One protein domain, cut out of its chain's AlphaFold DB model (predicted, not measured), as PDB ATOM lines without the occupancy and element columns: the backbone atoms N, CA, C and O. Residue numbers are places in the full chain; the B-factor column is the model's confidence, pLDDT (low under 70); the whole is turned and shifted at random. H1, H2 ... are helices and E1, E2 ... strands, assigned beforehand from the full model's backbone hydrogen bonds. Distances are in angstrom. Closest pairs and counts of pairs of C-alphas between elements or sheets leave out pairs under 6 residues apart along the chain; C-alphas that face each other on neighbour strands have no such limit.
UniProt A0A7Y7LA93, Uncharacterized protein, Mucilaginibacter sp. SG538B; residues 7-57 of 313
ATOM      1  N   GLU A   7      38.572 -42.872 -45.801       77.50
ATOM      2  CA  GLU A   7      39.915 -43.413 -46.076       77.50
ATOM      3  C   GLU A   7      40.491 -42.945 -47.424       77.50
ATOM      4  O   GLU A   7      41.669 -42.609 -47.534       77.50
ATOM      5  N   LYS A   8      39.652 -42.866 -48.467       80.25
ATOM      6  CA  LYS A   8      40.058 -42.379 -49.797       80.25
ATOM      7  C   LYS A   8      40.182 -40.854 -49.855       80.25
ATOM      8  O   LYS A   8      40.817 -40.336 -50.773       80.25
ATOM      9  N   LEU A   9      39.538 -40.128 -48.940       82.12
ATOM     10  CA  LEU A   9      39.732 -38.685 -48.778       82.12
ATOM     11  C   LEU A   9      41.067 -38.419 -48.074       82.12
ATOM     12  O   LEU A   9      41.886 -37.658 -48.594       82.12
ATOM     13  N   GLN A  10      41.331 -39.125 -46.973       81.19
ATOM     14  CA  GLN A  10      42.587 -39.041 -46.227       81.19
ATOM     15  C   GLN A  10      43.796 -39.415 -47.086       81.19
ATOM     16  O   GLN A  10      44.776 -38.675 -47.116       81.19
ATOM     17  N   SER A  11      43.704 -40.481 -47.892       82.88
ATOM     18  CA  SER A  11      44.782 -40.874 -48.815       82.88
ATOM     19  C   SER A  11      45.103 -39.813 -49.877       82.88
ATOM     20  O   SER A  11      46.117 -39.906 -50.563       82.88
ATOM     21  N   ARG A  12      44.220 -38.826 -50.062       84.62
ATOM     22  CA  ARG A  12      44.385 -37.695 -50.983       84.62
ATOM     23  C   ARG A  12      44.712 -36.386 -50.255       84.62
ATOM     24  O   ARG A  12      44.668 -35.338 -50.892       84.62
ATOM     25  N   GLY A  13      45.013 -36.442 -48.956       85.44
ATOM     26  CA  GLY A  13      45.380 -35.295 -48.123       85.44
ATOM     27  C   GLY A  13      44.202 -34.451 -47.630       85.44
ATOM     28  O   GLY A  13      44.422 -33.343 -47.150       85.44
ATOM     29  N   PHE A  14      42.960 -34.920 -47.777       92.69
ATOM     30  CA  PHE A  14      41.805 -34.267 -47.156       92.69
ATOM     31  C   PHE A  14      41.737 -34.638 -45.674       92.69
ATOM     32  O   PHE A  14      41.993 -35.783 -45.308       92.69
ATOM     33  N   VAL A  15      41.321 -33.686 -44.842       92.38
ATOM     34  CA  VAL A  15      41.021 -33.919 -43.422       92.38
ATOM     35  C   VAL A  15      39.567 -33.542 -43.189       92.38
ATOM     36  O   VAL A  15      39.144 -32.462 -43.596       92.38
ATOM     37  N   HIS A  16      38.799 -34.442 -42.580       91.06
ATOM     38  CA  HIS A  16      37.371 -34.271 -42.327       91.06
ATOM     39  C   HIS A  16      37.092 -34.502 -40.841       91.06
ATOM     40  O   HIS A  16      37.306 -35.604 -40.341       91.06
ATOM     41  N   GLU A  17      36.627 -33.464 -40.148       87.06
ATOM     42  CA  GLU A  17      36.325 -33.489 -38.714       87.06
ATOM     43  C   GLU A  17      34.972 -32.820 -38.452       87.06
ATOM     44  O   GLU A  17      34.848 -31.595 -38.471       87.06
ATOM     45  N   GLY A  18      33.930 -33.621 -38.212       89.06
ATOM     46  CA  GLY A  18      32.568 -33.098 -38.072       89.06
ATOM     47  C   GLY A  18      32.139 -32.329 -39.325       89.06
ATOM     48  O   GLY A  18      32.141 -32.886 -40.414       89.06
ATOM     49  N   ASP A  19      31.806 -31.045 -39.174       88.69
ATOM     50  CA  ASP A  19      31.430 -30.162 -40.292       88.69
ATOM     51  C   ASP A  19      32.636 -29.460 -40.954       88.69
ATOM     52  O   ASP A  19      32.475 -28.693 -41.908       88.69
ATOM     53  N   PHE A  20      33.854 -29.675 -40.446       91.56
ATOM     54  CA  PHE A  20      35.074 -29.092 -40.996       91.56
ATOM     55  C   PHE A  20      35.697 -30.003 -42.059       91.56
ATOM     56  O   PHE A  20      35.886 -31.197 -41.843       91.56
ATOM     57  N   MET A  21      36.085 -29.415 -43.196       91.50
ATOM     58  CA  MET A  21      36.784 -30.106 -44.280       91.50
ATOM     59  C   MET A  21      37.992 -29.293 -44.750       91.50
ATOM     60  O   MET A  21      37.840 -28.235 -45.368       91.50
ATOM     61  N   PHE A  22      39.192 -29.828 -44.541       94.19
ATOM     62  CA  PHE A  22      40.400 -29.362 -45.209       94.19
ATOM     63  C   PHE A  22      40.454 -29.922 -46.633       94.19
ATOM     64  O   PHE A  22      40.367 -31.132 -46.850       94.19
ATOM     65  N   ASN A  23      40.626 -29.034 -47.613       94.19
ATOM     66  CA  ASN A  23      40.803 -29.410 -49.011       94.19
ATOM     67  C   ASN A  23      42.223 -29.041 -49.465       94.19
ATOM     68  O   ASN A  23      42.475 -27.856 -49.698       94.19
ATOM     69  N   PRO A  24      43.121 -30.020 -49.671       93.19
ATOM     70  CA  PRO A  24      44.512 -29.752 -50.040       93.19
ATOM     71  C   PRO A  24      44.636 -29.024 -51.381       93.19
ATOM     72  O   PRO A  24      45.582 -28.275 -51.584       93.19
ATOM     73  N   ASN A  25      43.657 -29.167 -52.284       93.44
ATOM     74  CA  ASN A  25      43.660 -28.478 -53.580       93.44
ATOM     75  C   ASN A  25      43.298 -26.987 -53.471       93.44
ATOM     76  O   ASN A  25      43.384 -26.264 -54.459       93.44
ATOM     77  N   LYS A  26      42.823 -26.540 -52.303       94.12
ATOM     78  CA  LYS A  26      42.548 -25.130 -51.998       94.12
ATOM     79  C   LYS A  26      43.586 -24.526 -51.052       94.12
ATOM     80  O   LYS A  26      43.459 -23.354 -50.711       94.12
ATOM     81  N   HIS A  27      44.561 -25.317 -50.607       94.19
ATOM     82  CA  HIS A  27      45.627 -24.860 -49.725       94.19
ATOM     83  C   HIS A  27      46.802 -24.337 -50.543       94.19
ATOM     84  O   HIS A  27      47.179 -24.933 -51.553       94.19
ATOM     85  N   ASP A  28      47.400 -23.244 -50.086       94.19
ATOM     86  CA  ASP A  28      48.676 -22.787 -50.618       94.19
ATOM     87  C   ASP A  28      49.807 -23.611 -49.989       94.19
ATOM     88  O   ASP A  28      50.152 -23.426 -48.823       94.19
ATOM     89  N   ASN A  29      50.382 -24.533 -50.762       92.94
ATOM     90  CA  ASN A  29      51.482 -25.396 -50.327       92.94
ATOM     91  C   ASN A  29      52.871 -24.759 -50.483       92.94
ATOM     92  O   ASN A  29      53.864 -25.438 -50.219       92.94
ATOM     93  N   GLY A  30      52.960 -23.503 -50.929       95.81
ATOM     94  CA  GLY A  30      54.224 -22.782 -51.012       95.81
ATOM     95  C   GLY A  30      54.853 -22.550 -49.638       95.81
ATOM     96  O   GLY A  30      54.174 -22.556 -48.607       95.81
ATOM     97  N   GLU A  31      56.165 -22.332 -49.631       96.69
ATOM     98  CA  GLU A  31      56.851 -21.830 -48.443       96.69
ATOM     99  C   GLU A  31      56.303 -20.454 -48.052       96.69
ATOM    100  O   GLU A  31      55.929 -19.646 -48.907       96.69
ATOM    101  N   LYS A  32      56.235 -20.175 -46.750       95.25
ATOM    102  CA  LYS A  32      55.688 -18.910 -46.255       95.25
ATOM    103  C   LYS A  32      56.317 -18.499 -44.934       95.25
ATOM    104  O   LYS A  32      56.661 -19.328 -44.101       95.25
ATOM    105  N   THR A  33      56.433 -17.191 -44.729       96.62
ATOM    106  CA  THR A  33      56.918 -16.613 -43.472       96.62
ATOM    107  C   THR A  33      55.817 -15.765 -42.860       96.62
ATOM    108  O   THR A  33      55.372 -14.791 -43.466       96.62
ATOM    109  N   VAL A  34      55.386 -16.110 -41.646       95.25
ATOM    110  CA  VAL A  34      54.327 -15.392 -40.928       95.25
ATOM    111  C   VAL A  34      54.856 -14.931 -39.581       95.25
ATOM    112  O   VAL A  34      55.299 -15.740 -38.775       95.25
ATOM    113  N   LEU A  35      54.826 -13.616 -39.334       94.44
ATOM    114  CA  LEU A  35      55.346 -12.996 -38.104       94.44
ATOM    115  C   LEU A  35      56.789 -13.426 -37.752       94.44
ATOM    116  O   LEU A  35      57.141 -13.544 -36.583       94.44
ATOM    117  N   GLY A  36      57.621 -13.662 -38.772       94.19
ATOM    118  CA  GLY A  36      59.008 -14.109 -38.610       94.19
ATOM    119  C   GLY A  36      59.186 -15.621 -38.423       94.19
ATOM    120  O   GLY A  36      60.321 -16.085 -38.422       94.19
ATOM    121  N   HIS A  37      58.101 -16.396 -38.318       95.12
ATOM    122  CA  HIS A  37      58.152 -17.860 -38.305       95.12
ATOM    123  C   HIS A  37      58.092 -18.407 -39.730       95.12
ATOM    124  O   HIS A  37      57.179 -18.071 -40.486       95.12
ATOM    125  N   HIS A  38      59.071 -19.231 -40.099       96.69
ATOM    126  CA  HIS A  38      59.159 -19.838 -41.424       96.69
ATOM    127  C   HIS A  38      58.444 -21.194 -41.455       96.69
ATOM    128  O   HIS A  38      58.680 -22.050 -40.603       96.69
ATOM    129  N   PHE A  39      57.605 -21.388 -42.468       96.50
ATOM    130  CA  PHE A  39      56.932 -22.637 -42.794       96.50
ATOM    131  C   PHE A  39      57.457 -23.135 -44.141       96.50
ATOM    132  O   PHE A  39      57.378 -22.430 -45.151       96.50
ATOM    133  N   ALA A  40      58.005 -24.350 -44.140       96.19
ATOM    134  CA  ALA A  40      58.465 -25.005 -45.355       96.19
ATOM    135  C   ALA A  40      57.278 -25.401 -46.246       96.19
ATOM    136  O   ALA A  40      56.174 -25.658 -45.763       96.19
ATOM    137  N   ALA A  41      57.528 -25.499 -47.550       95.62
ATOM    138  CA  ALA A  41      56.528 -25.967 -48.501       95.62
ATOM    139  C   ALA A  41      56.026 -27.388 -48.166       95.62
ATOM    140  O   ALA A  41      56.764 -28.229 -47.653       95.62
ATOM    141  N   GLY A  42      54.770 -27.671 -48.520       93.25
ATOM    142  CA  GLY A  42      54.176 -29.009 -48.408       93.25
ATOM    143  C   GLY A  42      53.681 -29.415 -47.015       93.25
ATOM    144  O   GLY A  42      53.376 -30.588 -46.813       93.25
ATOM    145  N   GLY A  43      53.564 -28.482 -46.062       90.88
ATOM    146  CA  GLY A  43      53.063 -28.781 -44.712       90.88
ATOM    147  C   GLY A  43      51.546 -29.036 -44.613       90.88
ATOM    148  O   GLY A  43      51.088 -29.632 -43.639       90.88
ATOM    149  N   GLY A  44      50.758 -28.633 -45.619       92.94
ATOM    150  CA  GLY A  44      49.335 -28.973 -45.741       92.94
ATOM    151  C   GLY A  44      48.481 -28.579 -44.526       92.94
ATOM    152  O   GLY A  44      48.532 -27.446 -44.055       92.94
ATOM    153  N   TYR A  45      47.666 -29.515 -44.031       93.50
ATOM    154  CA  TYR A  45      46.762 -29.278 -42.898       93.50
ATOM    155  C   TYR A  45      47.510 -28.899 -41.610       93.50
ATOM    156  O   TYR A  45      47.138 -27.927 -40.952       93.50
ATOM    157  N   GLU A  46      48.590 -29.616 -41.289       93.19
ATOM    158  CA  GLU A  46      49.353 -29.407 -40.051       93.19
ATOM    159  C   GLU A  46      50.041 -28.040 -40.013       93.19
ATOM    160  O   GLU A  46      50.122 -27.415 -38.959       93.19
ATOM    161  N   GLU A  47      50.463 -27.524 -41.171       95.00
ATOM    162  CA  GLU A  47      50.941 -26.143 -41.290       95.00
ATOM    163  C   GLU A  47      49.865 -25.142 -40.848       95.00
ATOM    164  O   GLU A  47      50.140 -24.226 -40.070       95.00
ATOM    165  N   GLY A  48      48.625 -25.330 -41.311       93.69
ATOM    166  CA  GLY A  48      47.493 -24.487 -40.936       93.69
ATOM    167  C   GLY A  48      47.196 -24.549 -39.437       93.69
ATOM    168  O   GLY A  48      47.007 -23.510 -38.804       93.69
ATOM    169  N   VAL A  49      47.213 -25.750 -38.855       94.62
ATOM    170  CA  VAL A  49      47.032 -25.951 -37.409       94.62
ATOM    171  C   VAL A  49      48.151 -25.269 -36.622       94.62
ATOM    172  O   VAL A  49      47.870 -24.507 -35.696       94.62
ATOM    173  N   GLN A  50      49.413 -25.465 -37.014       95.75
ATOM    174  CA  GLN A  50      50.567 -24.838 -36.371       95.75
ATOM    175  C   GLN A  50      50.491 -23.308 -36.443       95.75
ATOM    176  O   GLN A  50      50.715 -22.630 -35.437       95.75
ATOM    177  N   LEU A  51      50.139 -22.758 -37.607       96.19
ATOM    178  CA  LEU A  51      49.981 -21.322 -37.801       96.19
ATOM    179  C   LEU A  51      48.867 -20.751 -36.916       96.19
ATOM    180  O   LEU A  51      49.079 -19.751 -36.227       96.19
ATOM    181  N   LEU A  52      47.689 -21.378 -36.896       95.56
ATOM    182  CA  LEU A  52      46.573 -20.938 -36.057       95.56
ATOM    183  C   LEU A  52      46.914 -21.030 -34.570       95.56
ATOM    184  O   LEU A  52      46.596 -20.108 -33.820       95.56
ATOM    185  N   ASN A  53      47.612 -22.088 -34.157       95.94
ATOM    186  CA  ASN A  53      48.070 -22.254 -32.786       95.94
ATOM    187  C   ASN A  53      49.047 -21.132 -32.384       95.94
ATOM    188  O   ASN A  53      48.857 -20.465 -31.365       95.94
ATOM    189  N   MET A  54      50.031 -20.837 -33.239       96.38
ATOM    190  CA  MET A  54      50.967 -19.726 -33.044       96.38
ATOM    191  C   MET A  54      50.240 -18.379 -32.906       96.38
ATOM    192  O   MET A  54      50.583 -17.577 -32.037       96.38
ATOM    193  N   LEU A  55      49.238 -18.120 -33.752       96.81
ATOM    194  CA  LEU A  55      48.456 -16.882 -33.724       96.81
ATOM    195  C   LEU A  55      47.554 -16.792 -32.486       96.81
ATOM    196  O   LEU A  55      47.429 -15.710 -31.907       96.81
ATOM    197  N   ALA A  56      46.943 -17.898 -32.063       96.88
ATOM    198  CA  ALA A  56      46.090 -17.954 -30.878       96.88
ATOM    199  C   ALA A  56      46.858 -17.567 -29.604       96.88
ATOM    200  O   ALA A  56      46.330 -16.838 -28.768       96.88
ATOM    201  N   HIS A  57      48.131 -17.953 -29.520       95.94
ATOM    202  CA  HIS A  57      49.024 -17.675 -28.393       95.94
ATOM    203  C   HIS A  57      49.608 -16.253 -28.366       95.94
ATOM    204  O   HIS A  57      50.396 -15.918 -27.481       95.94
TER     205      HIS A  57
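This is residues 7 to 57 of the 313 residues of an uncharacterized protein of Mucilaginibacter sp. SG538B (UniProt A0A7Y7LA93). The helix H2 lies between two small hairpins of strands: E3 and E4 run beside its residues 47 to 55, while E1 and E2 come near its beginning at Tyr 45. The tip of the first hairpin, residues 16 to 21, sticks out free, and the short helix H1 lies beyond that hairpin at one end of the long axis. The printed part has 51 residues, in the order H1, E1, E2, E3, E4, H2, with two antiparallel two-stranded sheets; the class is mixed, helices and strands. It is only just loose, close to compact, with a radius of gyration of the C-alphas of 11.9 A, and elongated, spanning 36 by 22 by 14 A.

H1, residues 7 to 10, comes closest to E1, residues 15 to 17, at the C-alphas of Leu 9 and Val 15, 7.3 A apart. E1 and E2, residues 20 to 22, form an antiparallel hairpin at 173 degrees, with N 17 and O 20 within hydrogen-bond range at 2.9 A. E3, residues 32 to 34, and E4, residues 37 to 39, form another at 154 degrees, with N 39 and O 32 at 2.8 A. The closest C-alphas of E4 and H2, residues 44 to 56, are those of Phe 39 and Glu 47, 7.1 A. Those of E2 and H2 are Phe 22 and Tyr 45, 6.8 A. H1 and H2 are apart. Every O i to N i+4 pair in H2 is within hydrogen-bond range; H1 is too short for such a pair, and its one O i to N i+3 pair is not within range.

H1 begins at C-alpha 7 (39.915, -43.413, -46.076) and is 5.1 A long. E1, E2, E3 and E4 measure 6.7, 6.8, 6.5 and 6.7 A. H2 measures 18.8 A and ends at C-alpha 56 (46.090, -17.954, -30.878).

The C-alphas farthest apart are those of Lys 8 and Gly 36, 35.8 A. The printed part has no cut, no link is long, and no printed residue is under 70 in pLDDT.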